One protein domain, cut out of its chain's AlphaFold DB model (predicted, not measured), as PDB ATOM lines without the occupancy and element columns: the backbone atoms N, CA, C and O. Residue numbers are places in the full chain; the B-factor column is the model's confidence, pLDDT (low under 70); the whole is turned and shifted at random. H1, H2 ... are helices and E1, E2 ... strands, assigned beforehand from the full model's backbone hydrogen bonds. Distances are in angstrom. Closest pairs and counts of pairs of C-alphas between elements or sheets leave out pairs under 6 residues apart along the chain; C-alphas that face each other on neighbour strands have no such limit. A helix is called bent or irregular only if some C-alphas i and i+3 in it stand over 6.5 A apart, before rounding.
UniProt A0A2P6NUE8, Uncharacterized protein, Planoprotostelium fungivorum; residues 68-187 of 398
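What this domain is: This is residues 68 to 187 of the 398 residues of an uncharacterized protein of Planoprotostelium fungivorum (UniProt A0A2P6NUE8). A small sheet of three parallel strands has one helix, H3, packed slantwise over E2 and E1 on one face, while H2 and H4 pair side by side and only graze the sheet. Short H1 also only grazes the sheet, and the opening stretch, residues 68 to 85, has no named element but pairs briefly with edge strand E2. The printed part has 120 residues, with four named helices and three named strands in the order E1 H1 E2 H2 H3 E3 H4, and the sheet runs E2 E1 E3. The class is mixed, helices and strands; the whole is compact, with a radius of gyration of the C-alphas of 14.1 A, and spans 39 by 33 by 24 A.

Where its parts are: After residues 68 to 85, E1 is residues 86 to 94, 23.2 A long, from C-alpha 86 at (-61.150, 9.321, 10.589). H1 is residues 100 to 105, and E2 is residues 115 to 122, 23.1 A. H2 is residues 125 to 136, 16.8 A, and H3 is residues 143 to 154, 17.7 A; H3 is irregular, with C-alphas 144 and 147 7.7 A apart. E3 is residues 160 to 164, and H4 is residues 173 to 181, ending at C-alpha 181 (-46.400, -4.167, 16.117).

How they stand to each other: Inner strand E1 is parallel to E2, with N 90 and O 117 2.8 A apart, and to E3, with N 91 and O 161 2.8 A apart, both within hydrogen-bond range. Residues 72 to 73 pair antiparallel with residues 119 to 120 of E2. E1, H1, E2 form a strand-helix-strand unit, two parallel neighbour strands with a helix between, with a right-handed crossover. E2, H2 H3, E3 form a split one, with E1 between its strands, also right-handed. H3 and the sheet make two layers, a helix on one face of a sheet, at a height of 9.9 A over the sheet; the closest C-alphas of E1 and H3 are those of Val 89 and Leu 152, 6.3 A. H3 runs only just slantwise to the strands, at 33 degrees to E2 on the local plane. H2 and H4 touch, their closest C-alphas those of Arg 132 and Leu 175, 5.5 A, at a shallow tilt of 34 degrees, only just short of steep, the same way. H3 and H4 are apart. Every O i to N i+4 pair is within hydrogen-bond range in H1 and H4, against 7 of 8 in H2 and 6 of 8 in H3.

The domain as a whole: The two C-alphas farthest apart, those of Ala 79 and Pro 187, are 43.0 A apart. The printed part has no cut, and no link between named elements is long. Mean pLDDT of the printed part is 83.1; residues 97 to 100, 102 to 103, 166 to 173 and 180 to 187 are under 70.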
ATOM      1  N   ASN A  68     -37.656  11.303  -5.042       75.00
ATOM      2  CA  ASN A  68     -37.805  12.039  -3.800       75.00
ATOM      3  C   ASN A  68     -39.263  12.355  -3.427       75.00
ATOM      4  O   ASN A  68     -39.483  12.992  -2.397       75.00
ATOM      5  N   ALA A  69     -40.251  11.950  -4.231       86.81
ATOM      6  CA  ALA A  69     -41.657  12.144  -3.907       86.81
ATOM      7  C   ALA A  69     -42.004  11.392  -2.612       86.81
ATOM      8  O   ALA A  69     -41.767  10.187  -2.485       86.81
ATOM      9  N   GLY A  70     -42.537  12.144  -1.648       93.38
ATOM     10  CA  GLY A  70     -43.006  11.648  -0.359       93.38
ATOM     11  C   GLY A  70     -44.299  10.846  -0.435       93.38
ATOM     12  O   GLY A  70     -44.750  10.471  -1.517       93.38
ATOM     13  N   ALA A  71     -44.922  10.635   0.726       95.38
ATOM     14  CA  ALA A  71     -46.308  10.197   0.760       95.38
ATOM     15  C   ALA A  71     -47.196  11.306   0.176       95.38
ATOM     16  O   ALA A  71     -47.018  12.481   0.496       95.38
ATOM     17  N   SER A  72     -48.154  10.937  -0.663       94.62
ATOM     18  CA  SER A  72     -49.163  11.852  -1.188       94.62
ATOM     19  C   SER A  72     -50.554  11.301  -0.927       94.62
ATOM     20  O   SER A  72     -50.799  10.096  -1.030       94.62
ATOM     21  N   ARG A  73     -51.486  12.182  -0.566       93.94
ATOM     22  CA  ARG A  73     -52.884  11.796  -0.411       93.94
ATOM     23  C   ARG A  73     -53.498  11.629  -1.800       93.94
ATOM     24  O   ARG A  73     -53.368  12.503  -2.652       93.94
ATOM     25  N   LEU A  74     -54.138  10.489  -2.043       90.38
ATOM     26  CA  LEU A  74     -54.724  10.153  -3.346       90.38
ATOM     27  C   LEU A  74     -56.071  10.835  -3.574       90.38
ATOM     28  O   LEU A  74     -56.445  11.106  -4.711       90.38
ATOM     29  N   TRP A  75     -56.779  11.134  -2.487       84.38
ATOM     30  CA  TRP A  75     -58.067  11.808  -2.518       84.38
ATOM     31  C   TRP A  75     -58.070  12.926  -1.488       84.38
ATOM     32  O   TRP A  75     -58.111  12.681  -0.286       84.38
ATOM     33  N   GLU A  76     -58.046  14.157  -1.979       79.38
ATOM     34  CA  GLU A  76     -58.427  15.338  -1.218       79.38
ATOM     35  C   GLU A  76     -59.700  15.860  -1.847       79.38
ATOM     36  O   GLU A  76     -59.677  16.493  -2.898       79.38
ATOM     37  N   ASP A  77     -60.830  15.535  -1.235       79.00
ATOM     38  CA  ASP A  77     -62.061  16.231  -1.558       79.00
ATOM     39  C   ASP A  77     -62.037  17.542  -0.756       79.00
ATOM     40  O   ASP A  77     -62.060  17.494   0.475       79.00
ATOM     41  N   PRO A  78     -61.939  18.724  -1.396       81.44
ATOM     42  CA  PRO A  78     -61.896  19.994  -0.673       81.44
ATOM     43  C   PRO A  78     -63.173  20.246   0.137       81.44
ATOM     44  O   PRO A  78     -63.164  21.059   1.059       81.44
ATOM     45  N   ALA A  79     -64.267  19.561  -0.216       85.00
ATOM     46  CA  ALA A  79     -65.526  19.573   0.511       85.00
ATOM     47  C   ALA A  79     -65.621  18.446   1.556       85.00
ATOM     48  O   ALA A  79     -66.653  18.323   2.220       85.00
ATOM     49  N   GLU A  80     -64.579  17.621   1.722       85.50
ATOM     50  CA  GLU A  80     -64.527  16.640   2.797       85.50
ATOM     51  C   GLU A  80     -64.568  17.361   4.136       85.50
ATOM     52  O   GLU A  80     -63.693  18.147   4.506       85.50
ATOM     53  N   ASP A  81     -65.617  17.057   4.885       88.25
ATOM     54  CA  ASP A  81     -65.775  17.536   6.236       88.25
ATOM     55  C   ASP A  81     -64.727  16.872   7.142       88.25
ATOM     56  O   ASP A  81     -64.935  15.776   7.667       88.25
ATOM     57  N   LYS A  82     -63.589  17.551   7.329       89.94
ATOM     58  CA  LYS A  82     -62.502  17.113   8.219       89.94
ATOM     59  C   LYS A  82     -62.936  17.007   9.687       89.94
ATOM     60  O   LYS A  82     -62.188  16.438  10.478       89.94
ATOM     61  N   THR A  83     -64.119  17.519  10.054       92.50
ATOM     62  CA  THR A  83     -64.694  17.312  11.393       92.50
ATOM     63  C   THR A  83     -65.244  15.898  11.575       92.50
ATOM     64  O   THR A  83     -65.412  15.452  12.712       92.50
ATOM     65  N   LYS A  84     -65.468  15.156  10.479       93.81
ATOM     66  CA  LYS A  84     -65.846  13.746  10.556       93.81
ATOM     67  C   LYS A  84     -64.696  12.897  11.108       93.81
ATOM     68  O   LYS A  84     -63.537  13.096  10.716       93.81
ATOM     69  N   PRO A  85     -65.007  11.911  11.967       94.81
ATOM     70  CA  PRO A  85     -64.023  10.969  12.486       94.81
ATOM     71  C   PRO A  85     -63.305  10.213  11.362       94.81
ATOM     72  O   PRO A  85     -63.940   9.654  10.461       94.81
ATOM     73  N   LEU A  86     -61.971  10.184  11.432       95.06
ATOM     74  CA  LEU A  86     -61.150   9.321  10.589       95.06
ATOM     75  C   LEU A  86     -61.323   7.878  11.052       95.06
ATOM     76  O   LEU A  86     -61.018   7.553  12.193       95.06
ATOM     77  N   MET A  87     -61.846   7.031  10.171       93.25
ATOM     78  CA  MET A  87     -62.173   5.641  10.490       93.25
ATOM     79  C   MET A  87     -61.074   4.674  10.078       93.25
ATOM     80  O   MET A  87     -60.919   3.640  10.713       93.25
ATOM     81  N   ALA A  88     -60.345   4.978   9.006       91.88
ATOM     82  CA  ALA A  88     -59.279   4.126   8.506       91.88
ATOM     83  C   ALA A  88     -58.247   4.932   7.721       91.88
ATOM     84  O   ALA A  88     -58.559   5.976   7.137       91.88
ATOM     85  N   VAL A  89     -57.031   4.398   7.674       92.69
ATOM     86  CA  VAL A  89     -55.945   4.897   6.830       92.69
ATOM     87  C   VAL A  89     -55.497   3.762   5.929       92.69
ATOM     88  O   VAL A  89     -55.167   2.684   6.409       92.69
ATOM     89  N   ILE A  90     -55.488   3.987   4.624       91.12
ATOM     90  CA  ILE A  90     -55.028   3.006   3.644       91.12
ATOM     91  C   ILE A  90     -53.799   3.594   2.965       91.12
ATOM     92  O   ILE A  90     -53.851   4.699   2.432       91.12
ATOM     93  N   VAL A  91     -52.690   2.866   2.992       92.19
ATOM     94  CA  VAL A  91     -51.412   3.268   2.410       92.19
ATOM     95  C   VAL A  91     -51.048   2.274   1.320       92.19
ATOM     96  O   VAL A  91     -50.759   1.111   1.596       92.19
ATOM     97  N   THR A  92     -51.047   2.732   0.076       90.19
ATOM     98  CA  THR A  92     -50.568   1.960  -1.068       90.19
ATOM     99  C   THR A  92     -49.092   2.264  -1.271       90.19
ATOM    100  O   THR A  92     -48.727   3.388  -1.611       90.19
ATOM    101  N   ILE A  93     -48.239   1.274  -1.028       89.81
ATOM    102  CA  ILE A  93     -46.791   1.370  -1.193       89.81
ATOM    103  C   ILE A  93     -46.425   0.739  -2.522       89.81
ATOM    104  O   ILE A  93     -46.546  -0.481  -2.662       89.81
ATOM    105  N   SER A  94     -45.973   1.544  -3.485       87.88
ATOM    106  CA  SER A  94     -45.920   1.036  -4.847       87.88
ATOM    107  C   SER A  94     -44.886   1.607  -5.802       87.88
ATOM    108  O   SER A  94     -44.414   2.731  -5.669       87.88
ATOM    109  N   SER A  95     -44.502   0.785  -6.774       84.06
ATOM    110  CA  SER A  95     -43.468   1.087  -7.769       84.06
ATOM    111  C   SER A  95     -44.027   1.710  -9.051       84.06
ATOM    112  O   SER A  95     -43.255   2.075  -9.937       84.06
ATOM    113  N   GLY A  96     -45.354   1.864  -9.132       75.31
ATOM    114  CA  GLY A  96     -46.044   2.515 -10.239       75.31
ATOM    115  C   GLY A  96     -46.468   1.563 -11.357       75.31
ATOM    116  O   GLY A  96     -46.576   2.010 -12.501       75.31
ATOM    117  N   ASN A  97     -46.700   0.275 -11.068       69.62
ATOM    118  CA  ASN A  97     -47.263  -0.632 -12.069       69.62
ATOM    119  C   ASN A  97     -48.807  -0.602 -12.054       69.62
ATOM    120  O   ASN A  97     -49.460   0.184 -11.367       69.62
ATOM    121  N   SER A  98     -49.415  -1.397 -12.938       59.56
ATOM    122  CA  SER A  98     -50.822  -1.272 -13.339       59.56
ATOM    123  C   SER A  98     -51.849  -1.559 -12.241       59.56
ATOM    124  O   SER A  98     -53.015  -1.218 -12.419       59.56
ATOM    125  N   TYR A  99     -51.464  -2.190 -11.128       65.44
ATOM    126  CA  TYR A  99     -52.416  -2.599 -10.092       65.44
ATOM    127  C   TYR A  99     -52.789  -1.453  -9.148       65.44
ATOM    128  O   TYR A  99     -53.956  -1.311  -8.775       65.44
ATOM    129  N   ASP A 100     -51.835  -0.578  -8.825       65.56
ATOM    130  CA  ASP A 100     -52.080   0.542  -7.910       65.56
ATOM    131  C   ASP A 100     -53.116   1.504  -8.444       65.56
ATOM    132  O   ASP A 100     -53.840   2.125  -7.671       65.56
ATOM    133  N   GLN A 101     -53.206   1.612  -9.770       71.50
ATOM    134  CA  GLN A 101     -54.153   2.499 -10.418       71.50
ATOM    135  C   GLN A 101     -55.580   2.222  -9.947       71.50
ATOM    136  O   GLN A 101     -56.326   3.171  -9.759       71.50
ATOM    137  N   LEU A 102     -55.951   0.972  -9.654       69.81
ATOM    138  CA  LEU A 102     -57.282   0.666  -9.127       69.81
ATOM    139  C   LEU A 102     -57.504   1.255  -7.730       69.81
ATOM    140  O   LEU A 102     -58.532   1.888  -7.496       69.81
ATOM    141  N   PHE A 103     -56.541   1.103  -6.818       69.88
ATOM    142  CA  PHE A 103     -56.624   1.714  -5.486       69.88
ATOM    143  C   PHE A 103     -56.563   3.239  -5.561       69.88
ATOM    144  O   PHE A 103     -57.224   3.924  -4.791       69.88
ATOM    145  N   GLN A 104     -55.818   3.781  -6.521       75.50
ATOM    146  CA  GLN A 104     -55.727   5.217  -6.753       75.50
ATOM    147  C   GLN A 104     -57.002   5.792  -7.385       75.50
ATOM    148  O   GLN A 104     -57.346   6.930  -7.099       75.50
ATOM    149  N   GLN A 105     -57.719   5.020  -8.207       78.50
ATOM    150  CA  GLN A 105     -58.903   5.464  -8.953       78.50
ATOM    151  C   GLN A 105     -60.229   5.201  -8.233       78.50
ATOM    152  O   GLN A 105     -61.219   5.868  -8.531       78.50
ATOM    153  N   GLN A 106     -60.272   4.260  -7.291       77.12
ATOM    154  CA  GLN A 106     -61.486   3.945  -6.542       77.12
ATOM    155  C   GLN A 106     -61.459   4.610  -5.166       77.12
ATOM    156  O   GLN A 106     -60.761   4.166  -4.250       77.12
ATOM    157  N   LYS A 107     -62.264   5.671  -5.016       81.12
ATOM    158  CA  LYS A 107     -62.484   6.337  -3.729       81.12
ATOM    159  C   LYS A 107     -63.068   5.333  -2.734       81.12
ATOM    160  O   LYS A 107     -64.113   4.729  -2.976       81.12
ATOM    161  N   GLN A 108     -62.396   5.172  -1.600       84.06
ATOM    162  CA  GLN A 108     -62.847   4.285  -0.532       84.06
ATOM    163  C   GLN A 108     -63.999   4.952   0.223       84.06
ATOM    164  O   GLN A 108     -63.907   6.119   0.606       84.06
ATOM    165  N   THR A 109     -65.104   4.227   0.400       81.12
ATOM    166  CA  THR A 109     -66.299   4.765   1.059       81.12
ATOM    167  C   THR A 109     -66.252   4.411   2.546       81.12
ATOM    168  O   THR A 109     -66.250   3.224   2.874       81.12
ATOM    169  N   PRO A 110     -66.192   5.398   3.460       84.06
ATOM    170  CA  PRO A 110     -66.262   5.136   4.893       84.06
ATOM    171  C   PRO A 110     -67.650   4.602   5.283       84.06
ATOM    172  O   PRO A 110     -68.632   4.852   4.577       84.06
ATOM    173  N   PRO A 111     -67.777   3.968   6.460       80.81
ATOM    174  CA  PRO A 111     -69.066   3.852   7.133       80.81
ATOM    175  C   PRO A 111     -69.753   5.214   7.286       80.81
ATOM    176  O   PRO A 111     -69.102   6.266   7.284       80.81
ATOM    177  N   GLU A 112     -71.075   5.193   7.454       85.88
ATOM    178  CA  GLU A 112     -71.872   6.408   7.620       85.88
ATOM    179  C   GLU A 112     -71.300   7.306   8.732       85.88
ATOM    180  O   GLU A 112     -71.029   6.858   9.845       85.88
ATOM    181  N   GLY A 113     -71.082   8.583   8.404       89.50
ATOM    182  CA  GLY A 113     -70.561   9.587   9.338       89.50
ATOM    183  C   GLY A 113     -69.035   9.649   9.486       89.50
ATOM    184  O   GLY A 113     -68.560  10.522  10.206       89.50
ATOM    185  N   GLY A 114     -68.262   8.793   8.810       92.31
ATOM    186  CA  GLY A 114     -66.796   8.798   8.877       92.31
ATOM    187  C   GLY A 114     -66.087   9.361   7.643       92.31
ATOM    188  O   GLY A 114     -66.722   9.820   6.689       92.31
ATOM    189  N   ARG A 115     -64.752   9.270   7.661       93.75
ATOM    190  CA  ARG A 115     -63.856   9.423   6.500       93.75
ATOM    191  C   ARG A 115     -62.772   8.340   6.468       93.75
ATOM    192  O   ARG A 115     -62.455   7.760   7.506       93.75
ATOM    193  N   VAL A 116     -62.205   8.081   5.290       92.38
ATOM    194  CA  VAL A 116     -61.040   7.198   5.087       92.38
ATOM    195  C   VAL A 116     -59.948   8.010   4.407       92.38
ATOM    196  O   VAL A 116     -60.209   8.648   3.392       92.38
ATOM    197  N   SER A 117     -58.733   7.976   4.949       94.12
ATOM    198  CA  SER A 117     -57.584   8.633   4.325       94.12
ATOM    199  C   SER A 117     -56.834   7.637   3.451       94.12
ATOM    200  O   SER A 117     -56.435   6.574   3.929       94.12
ATOM    201  N   LEU A 118     -56.667   7.960   2.169       92.94
ATOM    202  CA  LEU A 118     -55.989   7.103   1.203       92.94
ATOM    203  C   LEU A 118     -54.684   7.758   0.754       92.94
ATOM    204  O   LEU A 118     -54.690   8.856   0.197       92.94
ATOM    205  N   TRP A 119     -53.580   7.058   0.974       94.44
ATOM    206  CA  TRP A 119     -52.223   7.515   0.721       94.44
ATOM    207  C   TRP A 119     -51.542   6.653  -0.335       94.44
ATOM    208  O   TRP A 119     -51.720   5.437  -0.377       94.44
ATOM    209  N   SER A 120     -50.722   7.292  -1.158       92.81
ATOM    210  CA  SER A 120     -49.741   6.651  -2.022       92.81
ATOM    211  C   SER A 120     -48.352   6.954  -1.493       92.81
ATOM    212  O   SER A 120     -48.040   8.103  -1.180       92.81
ATOM    213  N   LEU A 121     -47.513   5.933  -1.394       93.44
ATOM    214  CA  LEU A 121     -46.117   6.070  -1.022       93.44
ATOM    215  C   LEU A 121     -45.260   5.349  -2.067       93.44
ATOM    216  O   LEU A 121     -45.295   4.120  -2.134       93.44
ATOM    217  N   PRO A 122     -44.462   6.072  -2.870       92.06
ATOM    218  CA  PRO A 122     -43.590   5.431  -3.841       92.06
ATOM    219  C   PRO A 122     -42.639   4.430  -3.171       92.06
ATOM    220  O   PRO A 122     -41.943   4.767  -2.207       92.06
ATOM    221  N   LEU A 123     -42.590   3.211  -3.705       89.31
ATOM    222  CA  LEU A 123     -41.716   2.125  -3.284       89.31
ATOM    223  C   LEU A 123     -40.298   2.408  -3.784       89.31
ATOM    224  O   LEU A 123     -39.854   1.925  -4.824       89.31
ATOM    225  N   ASN A 124     -39.578   3.214  -3.017       89.38
ATOM    226  CA  ASN A 124     -38.150   3.429  -3.178       89.38
ATOM    227  C   ASN A 124     -37.444   3.291  -1.824       89.38
ATOM    228  O   ASN A 124     -38.059   3.380  -0.759       89.38
ATOM    229  N   ARG A 125     -36.128   3.069  -1.871       88.06
ATOM    230  CA  ARG A 125     -35.314   2.820  -0.676       88.06
ATOM    231  C   ARG A 125     -35.445   3.929   0.368       88.06
ATOM    232  O   ARG A 125     -35.627   3.619   1.539       88.06
ATOM    233  N   LYS A 126     -35.384   5.193  -0.063       92.62
ATOM    234  CA  LYS A 126     -35.468   6.355   0.826       92.62
ATOM    235  C   LYS A 126     -36.799   6.367   1.579       92.62
ATOM    236  O   LYS A 126     -36.796   6.434   2.798       92.62
ATOM    237  N   ASN A 127     -37.920   6.233   0.877       92.38
ATOM    238  CA  ASN A 127     -39.250   6.234   1.487       92.38
ATOM    239  C   ASN A 127     -39.459   5.059   2.450       92.38
ATOM    240  O   ASN A 127     -40.095   5.232   3.487       92.38
ATOM    241  N   MET A 128     -38.920   3.874   2.142       91.38
ATOM    242  CA  MET A 128     -39.008   2.721   3.046       91.38
ATOM    243  C   MET A 128     -38.134   2.900   4.292       91.38
ATOM    244  O   MET A 128     -38.563   2.553   5.390       91.38
ATOM    245  N   GLU A 129     -36.933   3.468   4.150       90.44
ATOM    246  CA  GLU A 129     -36.062   3.812   5.280       90.44
ATOM    247  C   GLU A 129     -36.680   4.918   6.151       90.44
ATOM    248  O   GLU A 129     -36.698   4.781   7.376       90.44
ATOM    249  N   ASP A 130     -37.251   5.955   5.534       94.12
ATOM    250  CA  ASP A 130     -37.959   7.049   6.202       94.12
ATOM    251  C   ASP A 130     -39.178   6.527   6.973       94.12
ATOM    252  O   ASP A 130     -39.335   6.831   8.158       94.12
ATOM    253  N   LEU A 131     -40.011   5.688   6.343       93.31
ATOM    254  CA  LEU A 131     -41.171   5.063   6.983       93.31
ATOM    255  C   LEU A 131     -40.730   4.168   8.146       93.31
ATOM    256  O   LEU A 131     -41.249   4.290   9.251       93.31
ATOM    257  N   ARG A 132     -39.721   3.315   7.929       90.00
ATOM    258  CA  ARG A 132     -39.181   2.414   8.955       90.00
ATOM    259  C   ARG A 132     -38.623   3.167  10.162       90.00
ATOM    260  O   ARG A 132     -38.814   2.712  11.284       90.00
ATOM    261  N   THR A 133     -37.910   4.267   9.929       90.94
ATOM    262  CA  THR A 133     -37.317   5.092  10.995       90.94
ATOM    263  C   THR A 133     -38.399   5.865  11.740       90.94
ATOM    264  O   THR A 133     -38.380   5.909  12.963       90.94
ATOM    265  N   SER A 134     -39.398   6.384  11.024       93.62
ATOM    266  CA  SER A 134     -40.546   7.088  11.613       93.62
ATOM    267  C   SER A 134     -41.415   6.181  12.493       93.62
ATOM    268  O   SER A 134     -42.016   6.649  13.457       93.62
ATOM    269  N   LEU A 135     -41.461   4.877  12.190       88.25
ATOM    270  CA  LEU A 135     -42.116   3.879  13.043       88.25
ATOM    271  C   LEU A 135     -41.354   3.601  14.354       88.25
ATOM    272  O   LEU A 135     -41.970   3.171  15.326       88.25
ATOM    273  N   ASP A 136     -40.041   3.845  14.403       87.69
ATOM    274  CA  ASP A 136     -39.250   3.715  15.637       87.69
ATOM    275  C   ASP A 136     -39.203   5.027  16.426       87.69
ATOM    276  O   ASP A 136     -39.219   5.025  17.656       87.69
ATOM    277  N   ASP A 137     -39.129   6.151  15.711       93.12
ATOM    278  CA  ASP A 137     -38.911   7.480  16.260       93.12
ATOM    279  C   ASP A 137     -39.943   8.471  15.714       93.12
ATOM    280  O   ASP A 137     -39.741   9.172  14.717       93.12
ATOM    281  N   GLN A 138     -41.065   8.560  16.427       90.44
ATOM    282  CA  GLN A 138     -42.156   9.467  16.075       90.44
ATOM    283  C   GLN A 138     -41.786  10.952  16.247       90.44
ATOM    284  O   GLN A 138     -42.517  11.826  15.776       90.44
ATOM    285  N   GLN A 139     -40.671  11.277  16.913       93.19
ATOM    286  CA  GLN A 139     -40.237  12.668  17.076       93.19
ATOM    287  C   GLN A 139     -39.586  13.189  15.788       93.19
ATOM    288  O   GLN A 139     -39.776  14.350  15.418       93.19
ATOM    289  N   ASN A 140     -38.913  12.308  15.044       94.94
ATOM    290  CA  ASN A 140     -38.106  12.650  13.873       94.94
ATOM    291  C   ASN A 140     -38.726  12.205  12.534       94.94
ATOM    292  O   ASN A 140     -38.017  11.803  11.614       94.94
ATOM    293  N   ILE A 141     -40.052  12.322  12.390       95.88
ATOM    294  CA  ILE A 141     -40.757  11.985  11.139       95.88
ATOM    295  C   ILE A 141     -40.379  12.990  10.025       95.88
ATOM    296  O   ILE A 141     -40.572  14.202  10.201       95.88
ATOM    297  N   PRO A 142     -39.879  12.548   8.856       96.75
ATOM    298  CA  PRO A 142     -39.589  13.433   7.732       96.75
ATOM    299  C   PRO A 142     -40.819  14.237   7.299       96.75
ATOM    300  O   PRO A 142     -41.942  13.736   7.330       96.75
ATOM    301  N   ALA A 143     -40.616  15.476   6.839       96.19
ATOM    302  CA  ALA A 143     -41.714  16.346   6.398       96.19
ATOM    303  C   ALA A 143     -42.607  15.678   5.334       96.19
ATOM    304  O   ALA A 143     -43.821  15.835   5.356       96.19
ATOM    305  N   SER A 144     -42.009  14.858   4.468       95.44
ATOM    306  CA  SER A 144     -42.679  14.087   3.416       95.44
ATOM    307  C   SER A 144     -43.600  12.963   3.905       95.44
ATOM    308  O   SER A 144     -44.326  12.399   3.092       95.44
ATOM    309  N   LEU A 145     -43.542  12.589   5.188       96.38
ATOM    310  CA  LEU A 145     -44.390  11.562   5.807       96.38
ATOM    311  C   LEU A 145     -45.246  12.114   6.953       96.38
ATOM    312  O   LEU A 145     -46.045  11.370   7.517       96.38
ATOM    313  N   ARG A 146     -45.082  13.391   7.319       96.06
ATOM    314  CA  ARG A 146     -45.676  13.959   8.536       96.06
ATOM    315  C   ARG A 146     -47.195  13.813   8.548       96.06
ATOM    316  O   ARG A 146     -47.729  13.210   9.466       96.06
ATOM    317  N   GLU A 147     -47.859  14.254   7.485       95.75
ATOM    318  CA  GLU A 147     -49.320  14.183   7.393       95.75
ATOM    319  C   GLU A 147     -49.859  12.743   7.360       95.75
ATOM    320  O   GLU A 147     -50.931  12.472   7.901       95.75
ATOM    321  N   LEU A 148     -49.113  11.801   6.766       96.12
ATOM    322  CA  LEU A 148     -49.462  10.378   6.811       96.12
ATOM    323  C   LEU A 148     -49.436   9.868   8.257       96.12
ATOM    324  O   LEU A 148     -50.361   9.182   8.684       96.12
ATOM    325  N   PHE A 149     -48.394  10.203   9.019       96.25
ATOM    326  CA  PHE A 149     -48.297   9.802  10.422       96.25
ATOM    327  C   PHE A 149     -49.337  10.492  11.303       96.25
ATOM    328  O   PHE A 149     -49.877   9.841  12.196       96.25
ATOM    329  N   ASP A 150     -49.674  11.753  11.026       95.19
ATOM    330  CA  ASP A 150     -50.753  12.457  11.722       95.19
ATOM    331  C   ASP A 150     -52.097  11.728  11.532       95.19
ATOM    332  O   ASP A 150     -52.873  11.584  12.477       95.19
ATOM    333  N   ASP A 151     -52.379  11.212  10.329       95.88
ATOM    334  CA  ASP A 151     -53.558  10.376  10.067       95.88
ATOM    335  C   ASP A 151     -53.452   8.988  10.726       95.88
ATOM    336  O   ASP A 151     -54.420   8.522  11.327       95.88
ATOM    337  N   LEU A 152     -52.287   8.331  10.671       94.06
ATOM    338  CA  LEU A 152     -52.069   7.028  11.320       94.06
ATOM    339  C   LEU A 152     -52.222   7.099  12.847       94.06
ATOM    340  O   LEU A 152     -52.653   6.126  13.453       94.06
ATOM    341  N   GLN A 153     -51.891   8.232  13.473       93.75
ATOM    342  CA  GLN A 153     -52.061   8.451  14.913       93.75
ATOM    343  C   GLN A 153     -53.520   8.713  15.320       93.75
ATOM    344  O   GLN A 153     -53.876   8.512  16.481       93.75
ATOM    345  N   GLN A 154     -54.371   9.151  14.388       94.06
ATOM    346  CA  GLN A 154     -55.795   9.395  14.640       94.06
ATOM    347  C   GLN A 154     -56.629   8.105  14.674       94.06
ATOM    348  O   GLN A 154     -57.770   8.140  15.137       94.06
ATOM    349  N   VAL A 155     -56.091   6.981  14.190       90.88
ATOM    350  CA  VAL A 155     -56.788   5.688  14.149       90.88
ATOM    351  C   VAL A 155     -56.043   4.625  14.958       90.88
ATOM    352  O   VAL A 155     -54.817   4.667  15.056       90.88
ATOM    353  N   PRO A 156     -56.736   3.626  15.535       86.44
ATOM    354  CA  PRO A 156     -56.047   2.465  16.084       86.44
ATOM    355  C   PRO A 156     -55.300   1.721  14.967       86.44
ATOM    356  O   PRO A 156     -55.758   1.692  13.826       86.44
ATOM    357  N   SER A 157     -54.180   1.064  15.284       80.19
ATOM    358  CA  SER A 157     -53.356   0.376  14.274       80.19
ATOM    359  C   SER A 157     -54.112  -0.712  13.511       80.19
ATOM    360  O   SER A 157     -53.849  -0.933  12.333       80.19
ATOM    361  N   SER A 158     -55.127  -1.321  14.133       77.44
ATOM    362  CA  SER A 158     -56.021  -2.274  13.475       77.44
ATOM    363  C   SER A 158     -56.865  -1.670  12.350       77.44
ATOM    364  O   SER A 158     -57.488  -2.442  11.640       77.44
ATOM    365  N   PHE A 159     -56.913  -0.339  12.201       85.50
ATOM    366  CA  PHE A 159     -57.632   0.412  11.162       85.50
ATOM    367  C   PHE A 159     -56.691   1.024  10.112       85.50
ATOM    368  O   PHE A 159     -57.133   1.777   9.239       85.50
ATOM    369  N   ALA A 160     -55.397   0.705  10.185       89.25
ATOM    370  CA  ALA A 160     -54.425   1.043   9.161       89.25
ATOM    371  C   ALA A 160     -54.200  -0.160   8.232       89.25
ATOM    372  O   ALA A 160     -53.915  -1.268   8.682       89.25
ATOM    373  N   VAL A 161     -54.305   0.064   6.925       87.12
ATOM    374  CA  VAL A 161     -54.095  -0.948   5.886       87.12
ATOM    375  C   VAL A 161     -52.888  -0.547   5.058       87.12
ATOM    376  O   VAL A 161     -52.860   0.543   4.498       87.12
ATOM    377  N   PHE A 162     -51.907  -1.437   4.936       87.62
ATOM    378  CA  PHE A 162     -50.745  -1.231   4.075       87.62
ATOM    379  C   PHE A 162     -50.796  -2.223   2.917       87.62
ATOM    380  O   PHE A 162     -50.643  -3.426   3.115       87.62
ATOM    381  N   ASN A 163     -51.026  -1.710   1.712       85.31
ATOM    382  CA  ASN A 163     -51.025  -2.487   0.483       85.31
ATOM    383  C   ASN A 163     -49.648  -2.371  -0.184       85.31
ATOM    384  O   ASN A 163     -49.283  -1.294  -0.646       85.31
ATOM    385  N   PHE A 164     -48.877  -3.459  -0.218       83.75
ATOM    386  CA  PHE A 164     -47.533  -3.482  -0.806       83.75
ATOM    387  C   PHE A 164     -47.551  -4.047  -2.229       83.75
ATOM    388  O   PHE A 164     -47.834  -5.229  -2.441       83.75
ATOM    389  N   GLU A 165     -47.152  -3.231  -3.201       74.62
ATOM    390  CA  GLU A 165     -46.933  -3.643  -4.585       74.62
ATOM    391  C   GLU A 165     -45.469  -4.068  -4.779       74.62
ATOM    392  O   GLU A 165     -44.653  -3.302  -5.277       74.62
ATOM    393  N   SER A 166     -45.091  -5.273  -4.342       63.31
ATOM    394  CA  SER A 166     -43.908  -5.987  -4.857       63.31
ATOM    395  C   SER A 166     -43.767  -7.364  -4.212       63.31
ATOM    396  O   SER A 166     -43.990  -7.544  -3.016       63.31
ATOM    397  N   VAL A 167     -43.310  -8.329  -5.011       52.94
ATOM    398  CA  VAL A 167     -42.917  -9.678  -4.577       52.94
ATOM    399  C   VAL A 167     -41.569  -9.713  -3.846       52.94
ATOM    400  O   VAL A 167     -41.200 -10.753  -3.301       52.94
ATOM    401  N   ASP A 168     -40.829  -8.600  -3.810       57.22
ATOM    402  CA  ASP A 168     -39.506  -8.522  -3.183       57.22
ATOM    403  C   ASP A 168     -39.593  -8.074  -1.713       57.22
ATOM    404  O   ASP A 168     -38.989  -7.100  -1.257       57.22
ATOM    405  N   VAL A 169     -40.393  -8.817  -0.944       53.50
ATOM    406  CA  VAL A 169     -40.628  -8.597   0.495       53.50
ATOM    407  C   VAL A 169     -39.340  -8.734   1.322       53.50
ATOM    408  O   VAL A 169     -39.297  -8.316   2.478       53.50
ATOM    409  N   ALA A 170     -38.268  -9.282   0.735       56.88
ATOM    410  CA  ALA A 170     -36.981  -9.480   1.394       56.88
ATOM    411  C   ALA A 170     -36.386  -8.170   1.943       56.88
ATOM    412  O   ALA A 170     -35.771  -8.188   3.006       56.88
ATOM    413  N   TRP A 171     -36.626  -7.037   1.273       51.34
ATOM    414  CA  TRP A 171     -36.159  -5.715   1.713       51.34
ATOM    415  C   TRP A 171     -37.060  -5.067   2.772       51.34
ATOM    416  O   TRP A 171     -36.626  -4.155   3.470       51.34
ATOM    417  N   ASN A 172     -38.298  -5.545   2.923       65.44
ATOM    418  CA  ASN A 172     -39.337  -4.886   3.717       65.44
ATOM    419  C   ASN A 172     -39.777  -5.687   4.954       65.44
ATOM    420  O   ASN A 172     -40.742  -5.297   5.604       65.44
ATOM    421  N   LYS A 173     -39.085  -6.777   5.326       69.06
ATOM    422  CA  LYS A 173     -39.442  -7.606   6.499       69.06
ATOM    423  C   LYS A 173     -39.588  -6.772   7.772       69.06
ATOM    424  O   LYS A 173     -40.633  -6.800   8.417       69.06
ATOM    425  N   ASP A 174     -38.534  -6.039   8.119       72.12
ATOM    426  CA  ASP A 174     -38.497  -5.243   9.346       72.12
ATOM    427  C   ASP A 174     -39.606  -4.194   9.347       72.12
ATOM    428  O   ASP A 174     -40.188  -3.908  10.386       72.12
ATOM    429  N   LEU A 175     -39.921  -3.646   8.172       78.38
ATOM    430  CA  LEU A 175     -41.000  -2.688   8.009       78.38
ATOM    431  C   LEU A 175     -42.367  -3.343   8.244       78.38
ATOM    432  O   LEU A 175     -43.140  -2.827   9.041       78.38
ATOM    433  N   VAL A 176     -42.656  -4.490   7.620       75.19
ATOM    434  CA  VAL A 176     -43.927  -5.210   7.823       75.19
ATOM    435  C   VAL A 176     -44.107  -5.600   9.290       75.19
ATOM    436  O   VAL A 176     -45.177  -5.371   9.845       75.19
ATOM    437  N   LEU A 177     -43.060  -6.115   9.945       72.19
ATOM    438  CA  LEU A 177     -43.118  -6.448  11.371       72.19
ATOM    439  C   LEU A 177     -43.397  -5.216  12.240       72.19
ATOM    440  O   LEU A 177     -44.270  -5.257  13.107       72.19
ATOM    441  N   LYS A 178     -42.719  -4.096  11.973       76.50
ATOM    442  CA  LYS A 178     -42.971  -2.835  12.681       76.50
ATOM    443  C   LYS A 178     -44.383  -2.316  12.463       76.50
ATOM    444  O   LYS A 178     -44.989  -1.833  13.407       76.50
ATOM    445  N   LEU A 179     -44.925  -2.449  11.255       78.38
ATOM    446  CA  LEU A 179     -46.306  -2.073  10.962       78.38
ATOM    447  C   LEU A 179     -47.312  -2.945  11.722       78.38
ATOM    448  O   LEU A 179     -48.320  -2.425  12.190       78.38
ATOM    449  N   THR A 180     -47.032  -4.241  11.901       67.75
ATOM    450  CA  THR A 180     -47.896  -5.130  12.699       67.75
ATOM    451  C   THR A 180     -47.807  -4.892  14.206       67.75
ATOM    452  O   THR A 180     -48.782  -5.141  14.915       67.75
ATOM    453  N   ASP A 181     -46.656  -4.420  14.694       68.00
ATOM    454  CA  ASP A 181     -46.400  -4.167  16.117       68.00
ATOM    455  C   ASP A 181     -46.666  -2.705  16.527       68.00
ATOM    456  O   ASP A 181     -46.777  -2.405  17.716       68.00
ATOM    457  N   TRP A 182     -46.807  -1.780  15.576       66.38
ATOM    458  CA  TRP A 182     -47.114  -0.377  15.845       66.38
ATOM    459  C   TRP A 182     -48.422  -0.236  16.646       66.38
ATOM    460  O   TRP A 182     -49.442  -0.825  16.265       66.38
ATOM    461  N   PRO A 183     -48.448   0.551  17.746       56.88
ATOM    462  CA  PRO A 183     -47.433   1.515  18.207       56.88
ATOM    463  C   PRO A 183     -46.405   0.998  19.243       56.88
ATOM    464  O   PRO A 183     -45.723   1.807  19.866       56.88
ATOM    465  N   SER A 184     -46.284  -0.310  19.488       51.06
ATOM    466  CA  SER A 184     -45.377  -0.874  20.508       51.06
ATOM    467  C   SER A 184     -44.142  -1.547  19.884       51.06
ATOM    468  O   SER A 184     -44.223  -2.708  19.486       51.06
ATOM    469  N   PRO A 185     -42.980  -0.869  19.807       46.72
ATOM    470  CA  PRO A 185     -41.794  -1.422  19.159       46.72
ATOM    471  C   PRO A 185     -41.204  -2.620  19.923       46.72
ATOM    472  O   PRO A 185     -41.153  -2.641  21.155       46.72
ATOM    473  N   ARG A 186     -40.696  -3.606  19.171       51.34
ATOM    474  CA  ARG A 186     -39.935  -4.763  19.668       51.34
ATOM    475  C   ARG A 186     -38.503  -4.784  19.109       51.34
ATOM    476  O   ARG A 186     -38.249  -4.195  18.059       51.34
ATOM    477  N   PRO A 187     -37.558  -5.470  19.781       42.97
ATOM    478  CA  PRO A 187     -36.206  -5.671  19.262       42.97
ATOM    479  C   PRO A 187     -36.209  -6.556  18.004       42.97
ATOM    480  O   PRO A 187     -36.904  -7.570  17.948       42.97
TER     481      PRO A 187